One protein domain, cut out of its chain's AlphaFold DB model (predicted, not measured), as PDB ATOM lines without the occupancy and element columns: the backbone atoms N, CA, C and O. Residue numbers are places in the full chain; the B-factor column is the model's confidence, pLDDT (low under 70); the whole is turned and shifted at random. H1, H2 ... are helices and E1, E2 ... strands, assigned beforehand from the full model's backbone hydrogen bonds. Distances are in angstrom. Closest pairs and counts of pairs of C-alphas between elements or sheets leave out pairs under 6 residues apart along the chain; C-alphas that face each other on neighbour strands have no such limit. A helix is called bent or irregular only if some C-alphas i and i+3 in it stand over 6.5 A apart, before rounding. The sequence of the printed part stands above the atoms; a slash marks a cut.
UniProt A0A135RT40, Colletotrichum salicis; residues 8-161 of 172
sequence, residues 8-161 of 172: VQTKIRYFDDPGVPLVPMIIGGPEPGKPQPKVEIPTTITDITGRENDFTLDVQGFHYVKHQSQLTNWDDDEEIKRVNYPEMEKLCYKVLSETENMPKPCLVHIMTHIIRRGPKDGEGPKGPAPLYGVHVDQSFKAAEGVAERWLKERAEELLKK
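Overview. This is residues 8 to 161 of the 172 residues of a protein of Colletotrichum salicis (UniProt A0A135RT40). With little regular structure, the domain is a loose, open frame: a hairpin of E1 and E2 on one side, helices H1 and H2 apart from each other elsewhere, and long unnamed stretches between. Residues 27 to 32 stick out. The 154 printed residues run E1, E2, H1, H2, a mixed class with 59 in named elements; the antiparallel sheet is E1 - E2. The whole is loose, radius of gyration of the C-alphas 19.1 A, spans 43 by 42 by 40 A.

Along the chain. E1, residues 8 to 15, begins at C-alpha (27.286, 34.368, 17.568) and is 21.8 A long. E2, residues 38 to 46, is 23.1 A and bends by 57 degrees at residue 42. H1, residues 77 to 98, is 29.8 A, neither bent nor irregular, but only just: C-alphas 82 and 85 are 6.4 A apart. H2, residues 140 to 159, is 12.4 A from first to last C-alpha and irregular, with C-alphas 150 and 153 9.3 A apart; it ends at C-alpha 159 at (48.779, 28.514, 52.988).

Arrangement. N 10 and O 43 of the hairpin are 2.9 A apart, within hydrogen-bond range. E1 is apart from H1 and H2. O i to N i+4 pairs are within range in 15 of 18 for H1, 9 of 16 for H2.

Size, cuts and confidence. The three links are long; the printed part has no cut. Residues 28, 33, 118 to 130 and 132 are under pLDDT 70.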
ATOM      1  N   VAL A   8      28.150  35.538  17.710       96.75
ATOM      2  CA  VAL A   8      27.286  34.368  17.568       96.75
ATOM      3  C   VAL A   8      26.304  34.353  18.730       96.75
ATOM      4  O   VAL A   8      26.701  34.434  19.891       96.75
ATOM      5  N   GLN A   9      25.016  34.244  18.411       97.56
ATOM      6  CA  GLN A   9      23.972  34.036  19.409       97.56
ATOM      7  C   GLN A   9      23.831  32.543  19.681       97.56
ATOM      8  O   GLN A   9      23.719  31.743  18.751       97.56
ATOM      9  N   THR A  10      23.839  32.168  20.951       95.69
ATOM     10  CA  THR A  10      23.686  30.780  21.380       95.69
ATOM     11  C   THR A  10      22.981  30.715  22.731       95.69
ATOM     12  O   THR A  10      22.557  31.732  23.280       95.69
ATOM     13  N   LYS A  11      22.849  29.507  23.272       95.31
ATOM     14  CA  LYS A  11      22.431  29.269  24.649       95.31
ATOM     15  C   LYS A  11      23.526  28.517  25.387       95.31
ATOM     16  O   LYS A  11      24.074  27.547  24.864       95.31
ATOM     17  N   ILE A  12      23.821  28.943  26.607       93.94
ATOM     18  CA  ILE A  12      24.787  28.280  27.484       93.94
ATOM     19  C   ILE A  12      24.044  27.694  28.688       93.94
ATOM     20  O   ILE A  12      23.139  28.319  29.239       93.94
ATOM     21  N   ARG A  13      24.414  26.470  29.088       92.62
ATOM     22  CA  ARG A  13      23.817  25.766  30.233       92.62
ATOM     23  C   ARG A  13      24.546  26.110  31.530       92.62
ATOM     24  O   ARG A  13      25.679  25.663  31.728       92.62
ATOM     25  N   TYR A  14      23.871  26.836  32.413       91.19
ATOM     26  CA  TYR A  14      24.337  27.197  33.754       91.19
ATOM     27  C   TYR A  14      23.696  26.312  34.821       91.19
ATOM     28  O   TYR A  14      22.715  25.624  34.555       91.19
ATOM     29  N   PHE A  15      24.289  26.289  36.015       89.62
ATOM     30  CA  PHE A  15      23.666  25.679  37.188       89.62
ATOM     31  C   PHE A  15      22.418  26.475  37.592       89.62
ATOM     32  O   PHE A  15      22.481  27.699  37.664       89.62
ATOM     33  N   ASP A  16      21.312  25.770  37.809       90.81
ATOM     34  CA  ASP A  16      20.035  26.353  38.228       90.81
ATOM     35  C   ASP A  16      19.883  26.159  39.741       90.81
ATOM     36  O   ASP A  16      19.531  25.072  40.195       90.81
ATOM     37  N   ASP A  17      20.280  27.174  40.517       87.50
ATOM     38  CA  ASP A  17      20.336  27.098  41.979       87.50
ATOM     39  C   ASP A  17      18.928  26.915  42.571       87.50
ATOM     40  O   ASP A  17      18.108  27.833  42.493       87.50
ATOM     41  N   PRO A  18      18.630  25.761  43.202       85.56
ATOM     42  CA  PRO A  18      17.311  25.505  43.763       85.56
ATOM     43  C   PRO A  18      17.052  26.278  45.071       85.56
ATOM     44  O   PRO A  18      15.995  26.103  45.675       85.56
ATOM     45  N   GLY A  19      18.008  27.083  45.556       86.50
ATOM     46  CA  GLY A  19      17.888  27.852  46.798       86.50
ATOM     47  C   GLY A  19      17.956  26.995  48.065       86.50
ATOM     48  O   GLY A  19      17.696  27.482  49.165       86.50
ATOM     49  N   VAL A  20      18.306  25.713  47.924       84.62
ATOM     50  CA  VAL A  20      18.473  24.753  49.020       84.62
ATOM     51  C   VAL A  20      19.845  24.085  48.926       84.62
ATOM     52  O   VAL A  20      20.364  23.912  47.820       84.62
ATOM     53  N   PRO A  21      20.448  23.669  50.058       82.00
ATOM     54  CA  PRO A  21      21.707  22.938  50.032       82.00
ATOM     55  C   PRO A  21      21.620  21.694  49.145       82.00
ATOM     56  O   PRO A  21      20.721  20.865  49.293       82.00
ATOM     57  N   LEU A  22      22.578  21.556  48.232       76.62
ATOM     58  CA  LEU A  22      22.671  20.387  47.369       76.62
ATOM     59  C   LEU A  22      23.267  19.206  48.125       76.62
ATOM     60  O   LEU A  22      24.210  19.352  48.904       76.62
ATOM     61  N   VAL A  23      22.780  18.009  47.805       77.50
ATOM     62  CA  VAL A  23      23.499  16.779  48.139       77.50
ATOM     63  C   VAL A  23      24.756  16.718  47.259       77.50
ATOM     64  O   VAL A  23      24.627  16.800  46.030       77.50
ATOM     65  N   PRO A  24      25.963  16.584  47.840       77.25
ATOM     66  CA  PRO A  24      27.192  16.485  47.064       77.25
ATOM     67  C   PRO A  24      27.145  15.312  46.083       77.25
ATOM     68  O   PRO A  24      26.796  14.191  46.450       77.25
ATOM     69  N   MET A  25      27.539  15.559  44.833       77.00
ATOM     70  CA  MET A  25      27.784  14.483  43.880       77.00
ATOM     71  C   MET A  25      29.172  13.896  44.150       77.00
ATOM     72  O   MET A  25      30.179  14.566  43.926       77.00
ATOM     73  N   ILE A  26      29.231  12.643  44.600       76.19
ATOM     74  CA  ILE A  26      30.497  11.925  44.781       76.19
ATOM     75  C   ILE A  26      30.821  11.179  43.487       76.19
ATOM     76  O   ILE A  26      30.235  10.142  43.182       76.19
ATOM     77  N   ILE A  27      31.766  11.711  42.714       70.06
ATOM     78  CA  ILE A  27      32.271  11.034  41.516       70.06
ATOM     79  C   ILE A  27      33.073   9.801  41.952       70.06
ATOM     80  O   ILE A  27      34.003   9.918  42.747       70.06
ATOM     81  N   GLY A  28      32.708   8.621  41.438       67.69
ATOM     82  CA  GLY A  28      33.322   7.342  41.823       67.69
ATOM     83  C   GLY A  28      32.807   6.756  43.144       67.69
ATOM     84  O   GLY A  28      33.382   5.792  43.642       67.69
ATOM     85  N   GLY A  29      31.745   7.331  43.719       74.81
ATOM     86  CA  GLY A  29      31.043   6.761  44.869       74.81
ATOM     87  C   GLY A  29      30.212   5.516  44.515       74.81
ATOM     88  O   GLY A  29      30.085   5.165  43.341       74.81
ATOM     89  N   PRO A  30      29.617   4.848  45.523       77.56
ATOM     90  CA  PRO A  30      28.816   3.637  45.316       77.56
ATOM     91  C   PRO A  30      27.508   3.900  44.556       77.56
ATOM     92  O   PRO A  30      26.966   2.989  43.935       77.56
ATOM     93  N   GLU A  31      27.001   5.135  44.592       78.31
ATOM     94  CA  GLU A  31      25.792   5.540  43.883       78.31
ATOM     95  C   GLU A  31      26.125   6.395  42.649       78.31
ATOM     96  O   GLU A  31      27.016   7.250  42.715       78.31
ATOM     97  N   PRO A  32      25.388   6.232  41.533       70.19
ATOM     98  CA  PRO A  32      25.495   7.132  40.393       70.19
ATOM     99  C   PRO A  32      25.198   8.578  40.802       70.19
ATOM    100  O   PRO A  32      24.200   8.865  41.465       70.19
ATOM    101  N   GLY A  33      26.045   9.509  40.362       69.19
ATOM    102  CA  GLY A  33      25.838  10.931  40.606       69.19
ATOM    103  C   GLY A  33      24.502  11.416  40.036       69.19
ATOM    104  O   GLY A  33      24.219  11.223  38.854       69.19
ATOM    105  N   LYS A  34      23.685  12.082  40.859       72.31
ATOM    106  CA  LYS A  34      22.418  12.673  40.407       72.31
ATOM    107  C   LYS A  34      22.687  13.939  39.587       72.31
ATOM    108  O   LYS A  34      23.381  14.821  40.096       72.31
ATOM    109  N   PRO A  35      22.155  14.064  38.358       74.25
ATOM    110  CA  PRO A  35      22.332  15.265  37.551       74.25
ATOM    111  C   PRO A  35      21.912  16.514  38.323       74.25
ATOM    112  O   PRO A  35      20.840  16.550  38.924       74.25
ATOM    113  N   GLN A  36      22.767  17.533  38.304       80.00
ATOM    114  CA  GLN A  36      22.447  18.828  38.895       80.00
ATOM    115  C   GLN A  36      21.501  19.598  37.962       80.00
ATOM    116  O   GLN A  36      21.671  19.501  36.740       80.00
ATOM    117  N   PRO A  37      20.534  20.363  38.499       86.44
ATOM    118  CA  PRO A  37      19.628  21.173  37.692       86.44
ATOM    119  C   PRO A  37      20.407  22.196  36.849       86.44
ATOM    120  O   PRO A  37      21.448  22.728  37.258       86.44
ATOM    121  N   LYS A  38      19.932  22.415  35.618       89.69
ATOM    122  CA  LYS A  38      20.559  23.301  34.635       89.69
ATOM    123  C   LYS A  38      19.515  24.191  33.973       89.69
ATOM    124  O   LYS A  38      18.443  23.713  33.616       89.69
ATOM    125  N   VAL A  39      19.898  25.436  33.712       93.75
ATOM    126  CA  VAL A  39      19.100  26.423  32.978       93.75
ATOM    127  C   VAL A  39      19.866  26.904  31.747       93.75
ATOM    128  O   VAL A  39      21.079  27.123  31.795       93.75
ATOM    129  N   GLU A  40      19.170  27.031  30.617       95.38
ATOM    130  CA  GLU A  40      19.722  27.618  29.396       95.38
ATOM    131  C   GLU A  40      19.570  29.136  29.421       95.38
ATOM    132  O   GLU A  40      18.456  29.655  29.488       95.38
ATOM    133  N   ILE A  41      20.687  29.848  29.302       95.25
ATOM    134  CA  ILE A  41      20.708  31.309  29.239       95.25
ATOM    135  C   ILE A  41      21.111  31.723  27.817       95.25
ATOM    136  O   ILE A  41      22.149  31.259  27.335       95.25
ATOM    137  N   PRO A  42      20.314  32.559  27.118       97.50
ATOM    138  CA  PRO A  42      20.730  33.165  25.857       97.50
ATOM    139  C   PRO A  42      21.999  33.999  26.051       97.50
ATOM    140  O   PRO A  42      22.051  34.876  26.912       97.50
ATOM    141  N   THR A  43      23.016  33.737  25.238       96.06
ATOM    142  CA  THR A  43      24.332  34.368  25.356       96.06
ATOM    143  C   THR A  43      24.844  34.786  23.986       96.06
ATOM    144  O   THR A  43      24.795  34.019  23.023       96.06
ATOM    145  N   THR A  44      25.405  35.991  23.918       97.12
ATOM    146  CA  THR A  44      26.194  36.447  22.773       97.12
ATOM    147  C   THR A  44      27.666  36.118  23.002       97.12
ATOM    148  O   THR A  44      28.283  36.636  23.930       97.12
ATOM    149  N   ILE A  45      28.241  35.282  22.142       94.94
ATOM    150  CA  ILE A  45      29.681  35.005  22.111       94.94
ATOM    151  C   ILE A  45      30.320  35.947  21.093       94.94
ATOM    152  O   ILE A  45      29.838  36.050  19.966       94.94
ATOM    153  N   THR A  46      31.394  36.630  21.489       95.44
ATOM    154  CA  THR A  46      32.180  37.497  20.601       95.44
ATOM    155  C   THR A  46      33.515  36.831  20.304       95.44
ATOM    156  O   THR A  46      34.249  36.492  21.227       95.44
ATOM    157  N   ASP A  47      33.816  36.654  19.022       94.56
ATOM    158  CA  ASP A  47      35.111  36.184  18.542       94.56
ATOM    159  C   ASP A  47      36.208  37.198  18.897       94.56
ATOM    160  O   ASP A  47      36.050  38.404  18.696       94.56
ATOM    161  N   ILE A  48      37.310  36.708  19.448       93.69
ATOM    162  CA  ILE A  48      38.444  37.525  19.884       93.69
ATOM    163  C   ILE A  48      39.663  37.383  18.969       93.69
ATOM    164  O   ILE A  48      40.712  37.928  19.302       93.69
ATOM    165  N   THR A  49      39.547  36.654  17.856       92.75
ATOM    166  CA  THR A  49      40.657  36.383  16.932       92.75
ATOM    167  C   THR A  49      41.385  37.675  16.551       92.75
ATOM    168  O   THR A  49      40.767  38.648  16.109       92.75
ATOM    169  N   GLY A  50      42.706  37.691  16.734       93.31
ATOM    170  CA  GLY A  50      43.567  38.854  16.501       93.31
ATOM    171  C   GLY A  50      43.618  39.869  17.650       93.31
ATOM    172  O   GLY A  50      44.300  40.887  17.524       93.31
ATOM    173  N   ARG A  51      42.909  39.616  18.754       93.31
ATOM    174  CA  ARG A  51      42.892  40.433  19.980       93.31
ATOM    175  C   ARG A  51      43.232  39.618  21.225       93.31
ATOM    176  O   ARG A  51      42.866  39.993  22.332       93.31
ATOM    177  N   GLU A  52      43.891  38.479  21.068       93.00
ATOM    178  CA  GLU A  52      44.176  37.553  22.166       93.00
ATOM    179  C   GLU A  52      45.031  38.211  23.260       93.00
ATOM    180  O   GLU A  52      44.846  37.932  24.441       93.00
ATOM    181  N   ASN A  53      45.905  39.144  22.868       92.12
ATOM    182  CA  ASN A  53      46.768  39.907  23.773       92.12
ATOM    183  C   ASN A  53      46.015  40.951  24.618       92.12
ATOM    184  O   ASN A  53      46.587  41.462  25.575       92.12
ATOM    185  N   ASP A  54      44.756  41.265  24.289       92.38
ATOM    186  CA  ASP A  54      43.930  42.207  25.061       92.38
ATOM    187  C   ASP A  54      43.363  41.559  26.344       92.38
ATOM    188  O   ASP A  54      42.705  42.229  27.144       92.38
ATOM    189  N   PHE A  55      43.578  40.250  26.524       93.06
ATOM    190  CA  PHE A  55      43.051  39.464  27.633       93.06
ATOM    191  C   PHE A  55      44.181  39.005  28.548       93.06
ATOM    192  O   PHE A  55      45.071  38.264  28.127       93.06
ATOM    193  N   THR A  56      44.146  39.432  29.806       92.56
ATOM    194  CA  THR A  56      45.163  39.130  30.818       92.56
ATOM    195  C   THR A  56      44.553  38.436  32.031       92.56
ATOM    196  O   THR A  56      43.356  38.542  32.320       92.56
ATOM    197  N   LEU A  57      45.396  37.710  32.776       92.12
ATOM    198  CA  LEU A  57      44.960  36.988  33.972       92.12
ATOM    199  C   LEU A  57      44.416  37.929  35.056       92.12
ATOM    200  O   LEU A  57      43.482  37.549  35.756       92.12
ATOM    201  N   ASP A  58      44.967  39.135  35.202       91.94
ATOM    202  CA  ASP A  58      44.564  40.086  36.241       91.94
ATOM    203  C   ASP A  58      43.239  40.803  35.934       91.94
ATOM    204  O   ASP A  58      42.529  41.183  36.867       91.94
ATOM    205  N   VAL A  59      42.874  40.942  34.653       92.88
ATOM    206  CA  VAL A  59      41.652  41.649  34.238       92.88
ATOM    207  C   VAL A  59      40.511  40.685  33.905       92.88
ATOM    208  O   VAL A  59      39.405  40.855  34.418       92.88
ATOM    209  N   GLN A  60      40.741  39.676  33.058       94.75
ATOM    210  CA  GLN A  60      39.685  38.752  32.611       94.75
ATOM    211  C   GLN A  60      39.769  37.359  33.241       94.75
ATOM    212  O   GLN A  60      38.849  36.559  33.064       94.75
ATOM    213  N   GLY A  61      40.837  37.053  33.982       91.88
ATOM    214  CA  GLY A  61      41.018  35.739  34.608       91.88
ATOM    215  C   GLY A  61      41.488  34.642  33.648       91.88
ATOM    216  O   GLY A  61      41.541  33.479  34.038       91.88
ATOM    217  N   PHE A  62      41.845  34.988  32.407       93.62
ATOM    218  CA  PHE A  62      42.476  34.090  31.440       93.62
ATOM    219  C   PHE A  62      43.461  34.860  30.562       93.62
ATOM    220  O   PHE A  62      43.349  36.072  30.392       93.62
ATOM    221  N   HIS A  63      44.430  34.149  29.996       93.56
ATOM    222  CA  HIS A  63      45.435  34.726  29.113       93.56
ATOM    223  C   HIS A  63      45.839  33.705  28.053       93.56
ATOM    224  O   HIS A  63      45.992  32.520  28.356       93.56
ATOM    225  N   TYR A  64      46.008  34.165  26.816       94.19
ATOM    226  CA  TYR A  64      46.445  33.319  25.711       94.19
ATOM    227  C   TYR A  64      47.952  33.390  25.556       94.19
ATOM    228  O   TYR A  64      48.530  34.470  25.483       94.19
ATOM    229  N   VAL A  65      48.583  32.227  25.440       93.56
ATOM    230  CA  VAL A  65      50.030  32.132  25.280       93.56
ATOM    231  C   VAL A  65      50.332  31.270  24.070       93.56
ATOM    232  O   VAL A  65      49.879  30.134  23.974       93.56
ATOM    233  N   LYS A  66      51.122  31.812  23.141       93.50
ATOM    234  CA  LYS A  66      51.696  31.022  22.052       93.50
ATOM    235  C   LYS A  66      52.918  30.300  22.592       93.50
ATOM    236  O   LYS A  66      53.948  30.923  22.842       93.50
ATOM    237  N   HIS A  67      52.785  28.998  22.775       94.00
ATOM    238  CA  HIS A  67      53.842  28.132  23.271       94.00
ATOM    239  C   HIS A  67      53.792  26.813  22.509       94.00
ATOM    240  O   HIS A  67      52.711  26.286  22.268       94.00
ATOM    241  N   GLN A  68      54.952  26.310  22.095       94.94
ATOM    242  CA  GLN A  68      55.060  25.016  21.429       94.94
ATOM    243  C   GLN A  68      55.671  24.025  22.411       94.94
ATOM    244  O   GLN A  68      56.814  24.209  22.835       94.94
ATOM    245  N   SER A  69      54.909  22.986  22.748       95.44
ATOM    246  CA  SER A  69      55.362  21.952  23.671       95.44
ATOM    247  C   SER A  69      56.483  21.108  23.068       95.44
ATOM    248  O   SER A  69      56.458  20.775  21.879       95.44
ATOM    249  N   GLN A  70      57.478  20.750  23.884       95.88
ATOM    250  CA  GLN A  70      58.470  19.740  23.497       95.88
ATOM    251  C   GLN A  70      57.909  18.321  23.593       95.88
ATOM    252  O   GLN A  70      58.467  17.399  22.996       95.88
ATOM    253  N   LEU A  71      56.830  18.131  24.358       95.94
ATOM    254  CA  LEU A  71      56.158  16.848  24.442       95.94
ATOM    255  C   LEU A  71      55.398  16.592  23.140       95.94
ATOM    256  O   LEU A  71      54.505  17.345  22.757       95.94
ATOM    257  N   THR A  72      55.726  15.488  22.483       94.19
ATOM    258  CA  THR A  72      55.052  15.049  21.254       94.19
ATOM    259  C   THR A  72      54.148  13.844  21.489       94.19
ATOM    260  O   THR A  72      53.159  13.666  20.779       94.19
ATOM    261  N   ASN A  73      54.460  13.029  22.497       92.94
ATOM    262  CA  ASN A  73      53.722  11.828  22.849       92.94
ATOM    263  C   ASN A  73      52.862  12.060  24.096       92.94
ATOM    264  O   ASN A  73      53.331  12.000  25.228       92.94
ATOM    265  N   TRP A  74      51.572  12.286  23.875       90.81
ATOM    266  CA  TRP A  74      50.592  12.465  24.944       90.81
ATOM    267  C   TRP A  74      50.020  11.139  25.466       90.81
ATOM    268  O   TRP A  74      49.092  11.150  26.266       90.81
ATOM    269  N   ASP A  75      50.491   9.982  24.995       89.75
ATOM    270  CA  ASP A  75      50.019   8.667  25.449       89.75
ATOM    271  C   ASP A  75      50.832   8.090  26.618       89.75
ATOM    272  O   ASP A  75      50.406   7.099  27.211       89.75
ATOM    273  N   ASP A  76      51.955   8.713  26.983       93.12
ATOM    274  CA  ASP A  76      52.829   8.272  28.072       93.12
ATOM    275  C   ASP A  76      52.787   9.262  29.252       93.12
ATOM    276  O   ASP A  76      53.317  10.371  29.193       93.12
ATOM    277  N   ASP A  77      52.143   8.839  30.343       94.19
ATOM    278  CA  ASP A  77      51.979   9.610  31.584       94.19
ATOM    279  C   ASP A  77      53.325   9.976  32.240       94.19
ATOM    280  O   ASP A  77      53.491  11.080  32.767       94.19
ATOM    281  N   GLU A  78      54.314   9.084  32.166       96.44
ATOM    282  CA  GLU A  78      55.647   9.333  32.718       96.44
ATOM    283  C   GLU A  78      56.438  10.291  31.825       96.44
ATOM    284  O   GLU A  78      57.157  11.162  32.324       96.44
ATOM    285  N   GLU A  79      56.260  10.206  30.506       97.00
ATOM    286  CA  GLU A  79      56.818  11.188  29.578       97.00
ATOM    287  C   GLU A  79      56.214  12.584  29.793       97.00
ATOM    288  O   GLU A  79      56.964  13.563  29.875       97.00
ATOM    289  N   ILE A  80      54.893  12.681  29.988       96.62
ATOM    290  CA  ILE A  80      54.201  13.936  30.322       96.62
ATOM    291  C   ILE A  80      54.783  14.550  31.596       96.62
ATOM    292  O   ILE A  80      55.184  15.717  31.600       96.62
ATOM    293  N   LYS A  81      54.887  13.772  32.677       96.94
ATOM    294  CA  LYS A  81      55.465  14.257  33.940       96.94
ATOM    295  C   LYS A  81      56.921  14.686  33.781       96.94
ATOM    296  O   LYS A  81      57.339  15.674  34.374       96.94
ATOM    297  N   ARG A  82      57.714  13.953  33.000       97.75
ATOM    298  CA  ARG A  82      59.145  14.234  32.832       97.75
ATOM    299  C   ARG A  82      59.409  15.452  31.945       97.75
ATOM    300  O   ARG A  82      60.374  16.171  32.195       97.75
ATOM    301  N   VAL A  83      58.599  15.663  30.907       97.62
ATOM    302  CA  VAL A  83      58.824  16.697  29.880       97.62
ATOM    303  C   VAL A  83      57.902  17.893  30.080       97.62
ATOM    304  O   VAL A  83      58.379  19.016  30.228       97.62
ATOM    305  N   ASN A  84      56.590  17.662  30.113       96.62
ATOM    306  CA  ASN A  84      55.604  18.735  30.111       96.62
ATOM    307  C   ASN A  84      55.473  19.413  31.480       96.62
ATOM    308  O   ASN A  84      55.351  20.630  31.523       96.62
ATOM    309  N   TYR A  85      55.576  18.697  32.608       97.38
ATOM    310  CA  TYR A  85      55.423  19.355  33.918       97.38
ATOM    311  C   TYR A  85      56.489  20.436  34.179       97.38
ATOM    312  O   TYR A  85      56.099  21.559  34.508       97.38
ATOM    313  N   PRO A  86      57.804  20.181  34.000       97.62
ATOM    314  CA  PRO A  86      58.814  21.227  34.177       97.62
ATOM    315  C   PRO A  86      58.675  22.363  33.160       97.62
ATOM    316  O   PRO A  86      59.042  23.505  33.436       97.62
ATOM    317  N   GLU A  87      58.184  22.054  31.962       97.19
ATOM    318  CA  GLU A  87      57.938  23.044  30.919       97.19
ATOM    319  C   GLU A  87      56.785  23.980  31.296       97.19
ATOM    320  O   GLU A  87      56.953  25.201  31.281       97.19
ATOM    321  N   MET A  88      55.656  23.418  31.729       96.88
ATOM    322  CA  MET A  88      54.489  24.166  32.184       96.88
ATOM    323  C   MET A  88      54.768  24.944  33.467       96.88
ATOM    324  O   MET A  88      54.288  26.065  33.608       96.88
ATOM    325  N   GLU A  89      55.586  24.413  34.380       96.94
ATOM    326  CA  GLU A  89      56.033  25.150  35.564       96.94
ATOM    327  C   GLU A  89      56.768  26.439  35.164       96.94
ATOM    328  O   GLU A  89      56.432  27.526  35.645       96.94
ATOM    329  N   LYS A  90      57.719  26.339  34.223       97.00
ATOM    330  CA  LYS A  90      58.463  27.493  33.691       97.00
ATOM    331  C   LYS A  90      57.557  28.465  32.944       97.00
ATOM    332  O   LYS A  90      57.692  29.675  33.129       97.00
ATOM    333  N   LEU A  91      56.645  27.954  32.117       96.38
ATOM    334  CA  LEU A  91      55.706  28.773  31.356       96.38
ATOM    335  C   LEU A  91      54.780  29.559  32.290       96.38
ATOM    336  O   LEU A  91      54.705  30.780  32.186       96.38
ATOM    337  N   CYS A  92      54.140  28.882  33.246       95.75
ATOM    338  CA  CYS A  92      53.277  29.510  34.245       95.75
ATOM    339  C   CYS A  92      54.044  30.534  35.083       95.75
ATOM    340  O   CYS A  92      53.559  31.649  35.273       95.75
ATOM    341  N   TYR A  93      55.256  30.201  35.544       96.44
ATOM    342  CA  TYR A  93      56.096  31.147  36.278       96.44
ATOM    343  C   TYR A  93      56.363  32.414  35.457       96.44
ATOM    344  O   TYR A  93      56.218  33.523  35.977       96.44
ATOM    345  N   LYS A  94      56.739  32.255  34.180       95.38
ATOM    346  CA  LYS A  94      57.004  33.368  33.263       95.38
ATOM    347  C   LYS A  94      55.764  34.244  33.088       95.38
ATOM    348  O   LYS A  94      55.832  35.431  33.381       95.38
ATOM    349  N   VAL A  95      54.638  33.652  32.688       94.62
ATOM    350  CA  VAL A  95      53.379  34.372  32.426       94.62
ATOM    351  C   VAL A  95      52.918  35.137  33.663       94.62
ATOM    352  O   VAL A  95      52.626  36.326  33.577       94.62
ATOM    353  N   LEU A  96      52.920  34.497  34.835       94.19
ATOM    354  CA  LEU A  96      52.539  35.152  36.091       94.19
ATOM    355  C   LEU A  96      53.496  36.277  36.485       94.19
ATOM    356  O   LEU A  96      53.059  37.278  37.041       94.19
ATOM    357  N   SER A  97      54.791  36.122  36.204       94.06
ATOM    358  CA  SER A  97      55.797  37.150  36.496       94.06
ATOM    359  C   SER A  97      55.732  38.348  35.545       94.06
ATOM    360  O   SER A  97      56.186  39.427  35.919       94.06
ATOM    361  N   GLU A  98      55.230  38.145  34.326       93.00
ATOM    362  CA  GLU A  98      55.061  39.173  33.290       93.00
ATOM    363  C   GLU A  98      53.669  39.830  33.331       93.00
ATOM    364  O   GLU A  98      53.493  40.907  32.767       93.00
ATOM    365  N   THR A  99      52.693  39.216  34.010       91.94
ATOM    366  CA  THR A  99      51.347  39.785  34.174       91.94
ATOM    367  C   THR A  99      51.391  40.978  35.127       91.94
ATOM    368  O   THR A  99      51.871  40.877  36.259       91.94
ATOM    369  N   GLU A 100      50.855  42.112  34.682       88.12
ATOM    370  CA  GLU A 100      50.768  43.322  35.494       88.12
ATOM    371  C   GLU A 100      49.931  43.075  36.762       88.12
ATOM    372  O   GLU A 100      49.015  42.258  36.781       88.12
ATOM    373  N   ASN A 101      50.265  43.750  37.866       89.56
ATOM    374  CA  ASN A 101      49.543  43.665  39.148       89.56
ATOM    375  C   ASN A 101      49.517  42.282  39.834       89.56
ATOM    376  O   ASN A 101      48.932  42.135  40.916       89.56
ATOM    377  N   MET A 102      50.193  41.280  39.269       88.31
ATOM    378  CA  MET A 102      50.313  39.947  39.852       88.31
ATOM    379  C   MET A 102      51.658  39.789  40.571       88.31
ATOM    380  O   MET A 102      52.705  40.185  40.056       88.31
ATOM    381  N   PRO A 103      51.675  39.233  41.797       87.50
ATOM    382  CA  PRO A 103      52.926  38.960  42.481       87.50
ATOM    383  C   PRO A 103      53.666  37.819  41.780       87.50
ATOM    384  O   PRO A 103      53.057  36.829  41.368       87.50
ATOM    385  N   LYS A 104      54.998  37.911  41.737       91.62
ATOM    386  CA  LYS A 104      55.835  36.797  41.284       91.62
ATOM    387  C   LYS A 104      55.569  35.565  42.159       91.62
ATOM    388  O   LYS A 104      55.613  35.688  43.391       91.62
ATOM    389  N   PRO A 105      55.300  34.393  41.568       93.94
ATOM    390  CA  PRO A 105      55.017  33.198  42.346       93.94
ATOM    391  C   PRO A 105      56.283  32.737  43.078       93.94
ATOM    392  O   PRO A 105      57.357  32.647  42.493       93.94
ATOM    393  N   CYS A 106      56.163  32.416  44.368       93.06
ATOM    394  CA  CYS A 106      57.256  31.789  45.121       93.06
ATOM    395  C   CYS A 106      57.352  30.274  44.879       93.06
ATOM    396  O   CYS A 106      58.383  29.665  45.155       93.06
ATOM    397  N   LEU A 107      56.272  29.676  44.374       94.44
ATOM    398  CA  LEU A 107      56.173  28.278  43.994       94.44
ATOM    399  C   LEU A 107      55.135  28.139  42.882       94.44
ATOM    400  O   LEU A 107      54.043  28.699  42.983       94.44
ATOM    401  N   VAL A 108      55.460  27.338  41.873       96.12
ATOM    402  CA  VAL A 108      54.496  26.769  40.933       96.12
ATOM    403  C   VAL A 108      54.547  25.254  41.117       96.12
ATOM    404  O   VAL A 108      55.623  24.681  41.246       96.12
ATOM    405  N   HIS A 109      53.392  24.601  41.215       96.06
ATOM    406  CA  HIS A 109      53.314  23.155  41.409       96.06
ATOM    407  C   HIS A 109      52.246  22.566  40.495       96.06
ATOM    408  O   HIS A 109      51.078  22.950  40.573       96.06
ATOM    409  N   ILE A 110      52.645  21.628  39.638       96.38
ATOM    410  CA  ILE A 110      51.715  20.903  38.775       96.38
ATOM    411  C   ILE A 110      51.089  19.769  39.585       96.38
ATOM    412  O   ILE A 110      51.764  18.809  39.947       96.38
ATOM    413  N   MET A 111      49.796  19.898  39.881       93.88
ATOM    414  CA  MET A 111      49.049  18.915  40.672       93.88
ATOM    415  C   MET A 111      48.797  17.640  39.864       93.88
ATOM    416  O   MET A 111      49.167  16.538  40.247       93.88
ATOM    417  N   THR A 112      48.139  17.786  38.720       92.44
ATOM    418  CA  THR A 112      47.682  16.675  37.892       92.44
ATOM    419  C   THR A 112      47.473  17.161  36.464       92.44
ATOM    420  O   THR A 112      47.429  18.367  36.219       92.44
ATOM    421  N   HIS A 113      47.307  16.222  35.543       92.94
ATOM    422  CA  HIS A 113      46.860  16.486  34.188       92.94
ATOM    423  C   HIS A 113      45.683  15.566  33.862       92.94
ATOM    424  O   HIS A 113      45.538  14.480  34.425       92.94
ATOM    425  N   ILE A 114      44.817  16.016  32.957       88.31
ATOM    426  CA  ILE A 114      43.690  15.227  32.462       88.31
ATOM    427  C   ILE A 114      43.750  15.255  30.945       88.31
ATOM    428  O   ILE A 114      43.629  16.317  30.340       88.31
ATOM    429  N   ILE A 115      43.858  14.078  30.336       86.69
ATOM    430  CA  ILE A 115      43.753  13.939  28.888       86.69
ATOM    431  C   ILE A 115      42.317  13.562  28.549       86.69
ATOM    432  O   ILE A 115      41.837  12.477  28.885       86.69
ATOM    433  N   ARG A 116      41.607  14.476  27.890       79.88
ATOM    434  CA  ARG A 116      40.239  14.228  27.426       79.88
ATOM    435  C   ARG A 116      40.285  13.668  26.012       79.88
ATOM    436  O   ARG A 116      40.604  14.384  25.069       79.88
ATOM    437  N   ARG A 117      39.937  12.388  25.865       74.19
ATOM    438  CA  ARG A 117      39.766  11.718  24.569       74.19
ATOM    439  C   ARG A 117      38.318  11.277  24.437       74.19
ATOM    440  O   ARG A 117      37.812  10.548  25.287       74.19
ATOM    441  N   GLY A 118      37.651  11.736  23.381       62.69
ATOM    442  CA  GLY A 118      36.397  11.116  22.963       62.69
ATOM    443  C   GLY A 118      36.655   9.673  22.510       62.69
ATOM    444  O   GLY A 118      37.777   9.366  22.094       62.69
ATOM    445  N   PRO A 119      35.661   8.774  22.596       58.62
ATOM    446  CA  PRO A 119      35.782   7.467  21.961       58.62
ATOM    447  C   PRO A 119      36.022   7.662  20.457       58.62
ATOM    448  O   PRO A 119      35.382   8.509  19.832       58.62
ATOM    449  N   LYS A 120      36.953   6.896  19.878       59.19
ATOM    450  CA  LYS A 120      36.993   6.710  18.422       59.19
ATOM    451  C   LYS A 120      35.821   5.810  18.022       59.19
ATOM    452  O   LYS A 120      35.360   5.014  18.841       59.19
ATOM    453  N   ASP A 121      35.351   5.917  16.781       57.69
ATOM    454  CA  ASP A 121      34.262   5.072  16.283       57.69
ATOM    455  C   ASP A 121      34.574   3.583  16.523       57.69
ATOM    456  O   ASP A 121      35.607   3.073  16.092       57.69
ATOM    457  N   GLY A 122      33.686   2.895  17.247       57.47
ATOM    458  CA  GLY A 122      33.823   1.472  17.580       57.47
ATOM    459  C   GLY A 122      34.648   1.143  18.833       57.47
ATOM    460  O   GLY A 122      34.725  -0.031  19.195       57.47
ATOM    461  N   GLU A 123      35.229   2.127  19.529       61.00
ATOM    462  CA  GLU A 123      35.934   1.905  20.800       61.00
ATOM    463  C   GLU A 123      35.048   2.187  22.027       61.00
ATOM    464  O   GLU A 123      34.173   3.053  22.018       61.00
ATOM    465  N   GLY A 124      35.308   1.466  23.125       54.81
ATOM    466  CA  GLY A 124      34.750   1.790  24.440       54.81
ATOM    467  C   GLY A 124      35.287   3.123  24.992       54.81
ATOM    468  O   GLY A 124      36.265   3.666  24.474       54.81
ATOM    469  N   PRO A 125      34.678   3.678  26.055       57.56
ATOM    470  CA  PRO A 125      35.100   4.958  26.624       57.56
ATOM    471  C   PRO A 125      36.555   4.899  27.124       57.56
ATOM    472  O   PRO A 125      36.870   4.135  28.033       57.56
ATOM    473  N   LYS A 126      37.442   5.719  26.540       57.19
ATOM    474  CA  LYS A 126      38.884   5.788  26.872       57.19
ATOM    475  C   LYS A 126      39.266   6.902  27.851       57.19
ATOM    476  O   LYS A 126      40.444   7.101  28.130       57.19
ATOM    477  N   GLY A 127      38.296   7.636  28.381       60.66
ATOM    478  CA  GLY A 127      38.566   8.725  29.309       60.66
ATOM    479  C   GLY A 127      37.357   9.624  29.526       60.66
ATOM    480  O   GLY A 127      36.282   9.374  28.972       60.66
ATOM    481  N   PRO A 128      37.511  10.674  30.347       65.81
ATOM    482  CA  PRO A 128      36.439  11.621  30.587       65.81
ATOM    483  C   PRO A 128      36.104  12.362  29.289       65.81
ATOM    484  O   PRO A 128      36.931  13.088  28.733       65.81
ATOM    485  N   ALA A 129      34.867  12.194  28.821       66.62
ATOM    486  CA  ALA A 129      34.342  12.938  27.685       66.62
ATOM    487  C   ALA A 129      34.335  14.456  27.973       66.62
ATOM    488  O   ALA A 129      34.358  14.873  29.142       66.62
ATOM    489  N   PRO A 130      34.293  15.307  26.931       68.00
ATOM    490  CA  PRO A 130      34.048  16.731  27.108       68.00
ATOM    491  C   PRO A 130      32.782  16.973  27.939       68.00
ATOM    492  O   PRO A 130      31.742  16.350  27.712       68.00
ATOM    493  N   LEU A 131      32.876  17.871  28.919       71.56
ATOM    494  CA  LEU A 131      31.723  18.286  29.708       71.56
ATOM    495  C   LEU A 131      30.987  19.394  28.963       71.56
ATOM    496  O   LEU A 131      31.538  20.456  28.689       71.56
ATOM    497  N   TYR A 132      29.715  19.156  28.667       69.94
ATOM    498  CA  TYR A 132      28.870  20.114  27.968       69.94
ATOM    499  C   TYR A 132      28.084  20.957  28.980       69.94
ATOM    500  O   TYR A 132      26.874  20.794  29.127       69.94
ATOM    501  N   GLY A 133      28.750  21.841  29.718       77.38
ATOM    502  CA  GLY A 133      28.072  22.748  30.645       77.38
ATOM    503  C   GLY A 133      29.026  23.627  31.439       77.38
ATOM    504  O   GLY A 133      30.157  23.230  31.727       77.38
ATOM    505  N   VAL A 134      28.542  24.808  31.822       87.25
ATOM    506  CA  VAL A 134      29.294  25.703  32.703       87.25
ATOM    507  C   VAL A 134      29.408  25.056  34.073       87.25
ATOM    508  O   VAL A 134      28.442  24.495  34.613       87.25
ATOM    509  N   HIS A 135      30.615  25.126  34.608       85.19
ATOM    510  CA  HIS A 135      30.971  24.642  35.924       85.19
ATOM    511  C   HIS A 135      32.049  25.547  36.518       85.19
ATOM    512  O   HIS A 135      32.731  26.283  35.807       85.19
ATOM    513  N   VAL A 136      32.159  25.486  37.839       85.25
ATOM    514  CA  VAL A 136      33.266  26.051  38.601       85.25
ATOM    515  C   VAL A 136      34.036  24.856  39.138       85.25
ATOM    516  O   VAL A 136      33.458  24.043  39.858       85.25
ATOM    517  N   ASP A 137      35.306  24.726  38.763       84.25
ATOM    518  CA  ASP A 137      36.120  23.576  39.174       84.25
ATOM    519  C   ASP A 137      36.394  23.572  40.676       84.25
ATOM    520  O   ASP A 137      36.385  22.518  41.308       84.25
ATOM    521  N   GLN A 138      36.654  24.751  41.246       86.88
ATOM    522  CA  GLN A 138      37.097  24.897  42.627       86.88
ATOM    523  C   GLN A 138      36.368  26.044  43.320       86.88
ATOM    524  O   GLN A 138      36.246  27.144  42.785       86.88
ATOM    525  N   SER A 139      35.914  25.792  44.546       84.44
ATOM    526  CA  SER A 139      35.472  26.850  45.459       84.44
ATOM    527  C   SER A 139      36.647  27.361  46.295       84.44
ATOM    528  O   SER A 139      37.648  26.662  46.451       84.44
ATOM    529  N   PHE A 140      36.502  28.537  46.914       81.25
ATOM    530  CA  PHE A 140      37.523  29.077  47.822       81.25
ATOM    531  C   PHE A 140      37.901  28.097  48.940       81.25
ATOM    532  O   PHE A 140      39.079  27.887  49.198       81.25
ATOM    533  N   LYS A 141      36.906  27.430  49.545       82.62
ATOM    534  CA  LYS A 141      37.136  26.427  50.598       82.62
ATOM    535  C   LYS A 141      37.818  25.162  50.072       82.62
ATOM    536  O   LYS A 141      38.575  24.533  50.797       82.62
ATOM    537  N   ALA A 142      37.548  24.778  48.823       86.38
ATOM    538  CA  ALA A 142      38.163  23.593  48.228       86.38
ATOM    539  C   ALA A 142      39.663  23.792  47.959       86.38
ATOM    540  O   ALA A 142      40.421  22.831  48.045       86.38
ATOM    541  N   ALA A 143      40.098  25.024  47.676       90.19
ATOM    542  CA  ALA A 143      41.484  25.310  47.317       90.19
ATOM    543  C   ALA A 143      42.496  24.919  48.412       90.19
ATOM    544  O   ALA A 143      43.565  24.404  48.090       90.19
ATOM    545  N   GLU A 144      42.148  25.095  49.690       91.81
ATOM    546  CA  GLU A 144      42.999  24.687  50.819       91.81
ATOM    547  C   GLU A 144      43.146  23.162  50.890       91.81
ATOM    548  O   GLU A 144      44.265  22.656  50.901       91.81
ATOM    549  N   GLY A 145      42.041  22.413  50.806       91.69
ATOM    550  CA  GLY A 145      42.091  20.944  50.784       91.69
ATOM    551  C   GLY A 145      42.823  20.382  49.558       91.69
ATOM    552  O   GLY A 145      43.482  19.342  49.628       91.69
ATOM    553  N   VAL A 146      42.763  21.082  48.420       92.25
ATOM    554  CA  VAL A 146      43.572  20.759  47.235       92.25
ATOM    555  C   VAL A 146      45.062  20.970  47.527       92.25
ATOM    556  O   VAL A 146      45.869  20.091  47.218       92.25
ATOM    557  N   ALA A 147      45.435  22.090  48.151       93.19
ATOM    558  CA  ALA A 147      46.815  22.354  48.546       93.19
ATOM    559  C   ALA A 147      47.331  21.300  49.537       93.19
ATOM    560  O   ALA A 147      48.402  20.742  49.312       93.19
ATOM    561  N   GLU A 148      46.559  20.955  50.568       93.81
ATOM    562  CA  GLU A 148      46.898  19.895  51.530       93.81
ATOM    563  C   GLU A 148      47.146  18.550  50.837       93.81
ATOM    564  O   GLU A 148      48.153  17.885  51.093       93.81
ATOM    565  N   ARG A 149      46.275  18.171  49.895       93.44
ATOM    566  CA  ARG A 149      46.399  16.913  49.148       93.44
ATOM    567  C   ARG A 149      47.684  16.837  48.320       93.44
ATOM    568  O   ARG A 149      48.323  15.784  48.294       93.44
ATOM    569  N   TRP A 150      48.030  17.906  47.601       94.50
ATOM    570  CA  TRP A 150      49.109  17.873  46.604       94.50
ATOM    571  C   TRP A 150      50.458  18.363  47.138       94.50
ATOM    572  O   TRP A 150      51.493  17.803  46.786       94.50
ATOM    573  N   LEU A 151      50.461  19.358  48.028       95.06
ATOM    574  CA  LEU A 151      51.679  19.919  48.624       95.06
ATOM    575  C   LEU A 151      52.077  19.222  49.932       95.06
ATOM    576  O   LEU A 151      53.223  19.373  50.366       95.06
ATOM    577  N   LYS A 152      51.175  18.428  50.527       94.44
ATOM    578  CA  LYS A 152      51.414  17.637  51.745       94.44
ATOM    579  C   LYS A 152      51.948  18.521  52.879       94.44
ATOM    580  O   LYS A 152      51.396  19.581  53.142       94.44
ATOM    581  N   GLU A 153      53.052  18.130  53.514       95.31
ATOM    582  CA  GLU A 153      53.714  18.848  54.617       95.31
ATOM    583  C   GLU A 153      54.063  20.308  54.279       95.31
ATOM    584  O   GLU A 153      54.138  21.153  55.165       95.31
ATOM    585  N   ARG A 154      54.243  20.639  52.993       94.94
ATOM    586  CA  ARG A 154      54.539  22.015  52.561       94.94
ATOM    587  C   ARG A 154      53.304  22.914  52.570       94.94
ATOM    588  O   ARG A 154      53.462  24.133  52.518       94.94
ATOM    589  N   ALA A 155      52.099  22.340  52.579       95.50
ATOM    590  CA  ALA A 155      50.854  23.087  52.462       95.50
ATOM    591  C   ALA A 155      50.681  24.077  53.616       95.50
ATOM    592  O   ALA A 155      50.377  25.236  53.358       95.50
ATOM    593  N   GLU A 156      50.946  23.661  54.858       94.81
ATOM    594  CA  GLU A 156      50.710  24.490  56.046       94.81
ATOM    595  C   GLU A 156      51.453  25.834  55.972       94.81
ATOM    596  O   GLU A 156      50.857  26.898  56.131       94.81
ATOM    597  N   GLU A 157      52.751  25.806  55.665       95.50
ATOM    598  CA  GLU A 157      53.569  27.020  55.557       95.50
ATOM    599  C   GLU A 157      53.223  27.868  54.326       95.50
ATOM    600  O   GLU A 157      53.305  29.098  54.361       95.50
ATOM    601  N   LEU A 158      52.824  27.233  53.222       94.56
ATOM    602  CA  LEU A 158      52.462  27.940  51.993       94.56
ATOM    603  C   LEU A 158      51.082  28.597  52.090       94.56
ATOM    604  O   LEU A 158      50.913  29.707  51.591       94.56
ATOM    605  N   LEU A 159      50.123  27.970  52.771       93.94
ATOM    606  CA  LEU A 159      48.779  28.514  52.988       93.94
ATOM    607  C   LEU A 159      48.773  29.711  53.950       93.94
ATOM    608  O   LEU A 159      47.867  30.536  53.888       93.94
ATOM    609  N   LYS A 160      49.822  29.886  54.769       94.25
ATOM    610  CA  LYS A 160      50.045  31.113  55.561       94.25
ATOM    611  C   LYS A 160      50.393  32.332  54.690       94.25
ATOM    612  O   LYS A 160      50.384  33.462  55.182       94.25
ATOM    613  N   LYS A 161      50.743  32.146  53.408       91.25
ATOM    614  CA  LYS A 161      51.015  33.255  52.477       91.25
ATOM    615  C   LYS A 161      49.712  33.989  52.130       91.25
ATOM    616  O   LYS A 161      48.661  33.368  52.028       91.25
TER     617      LYS A 161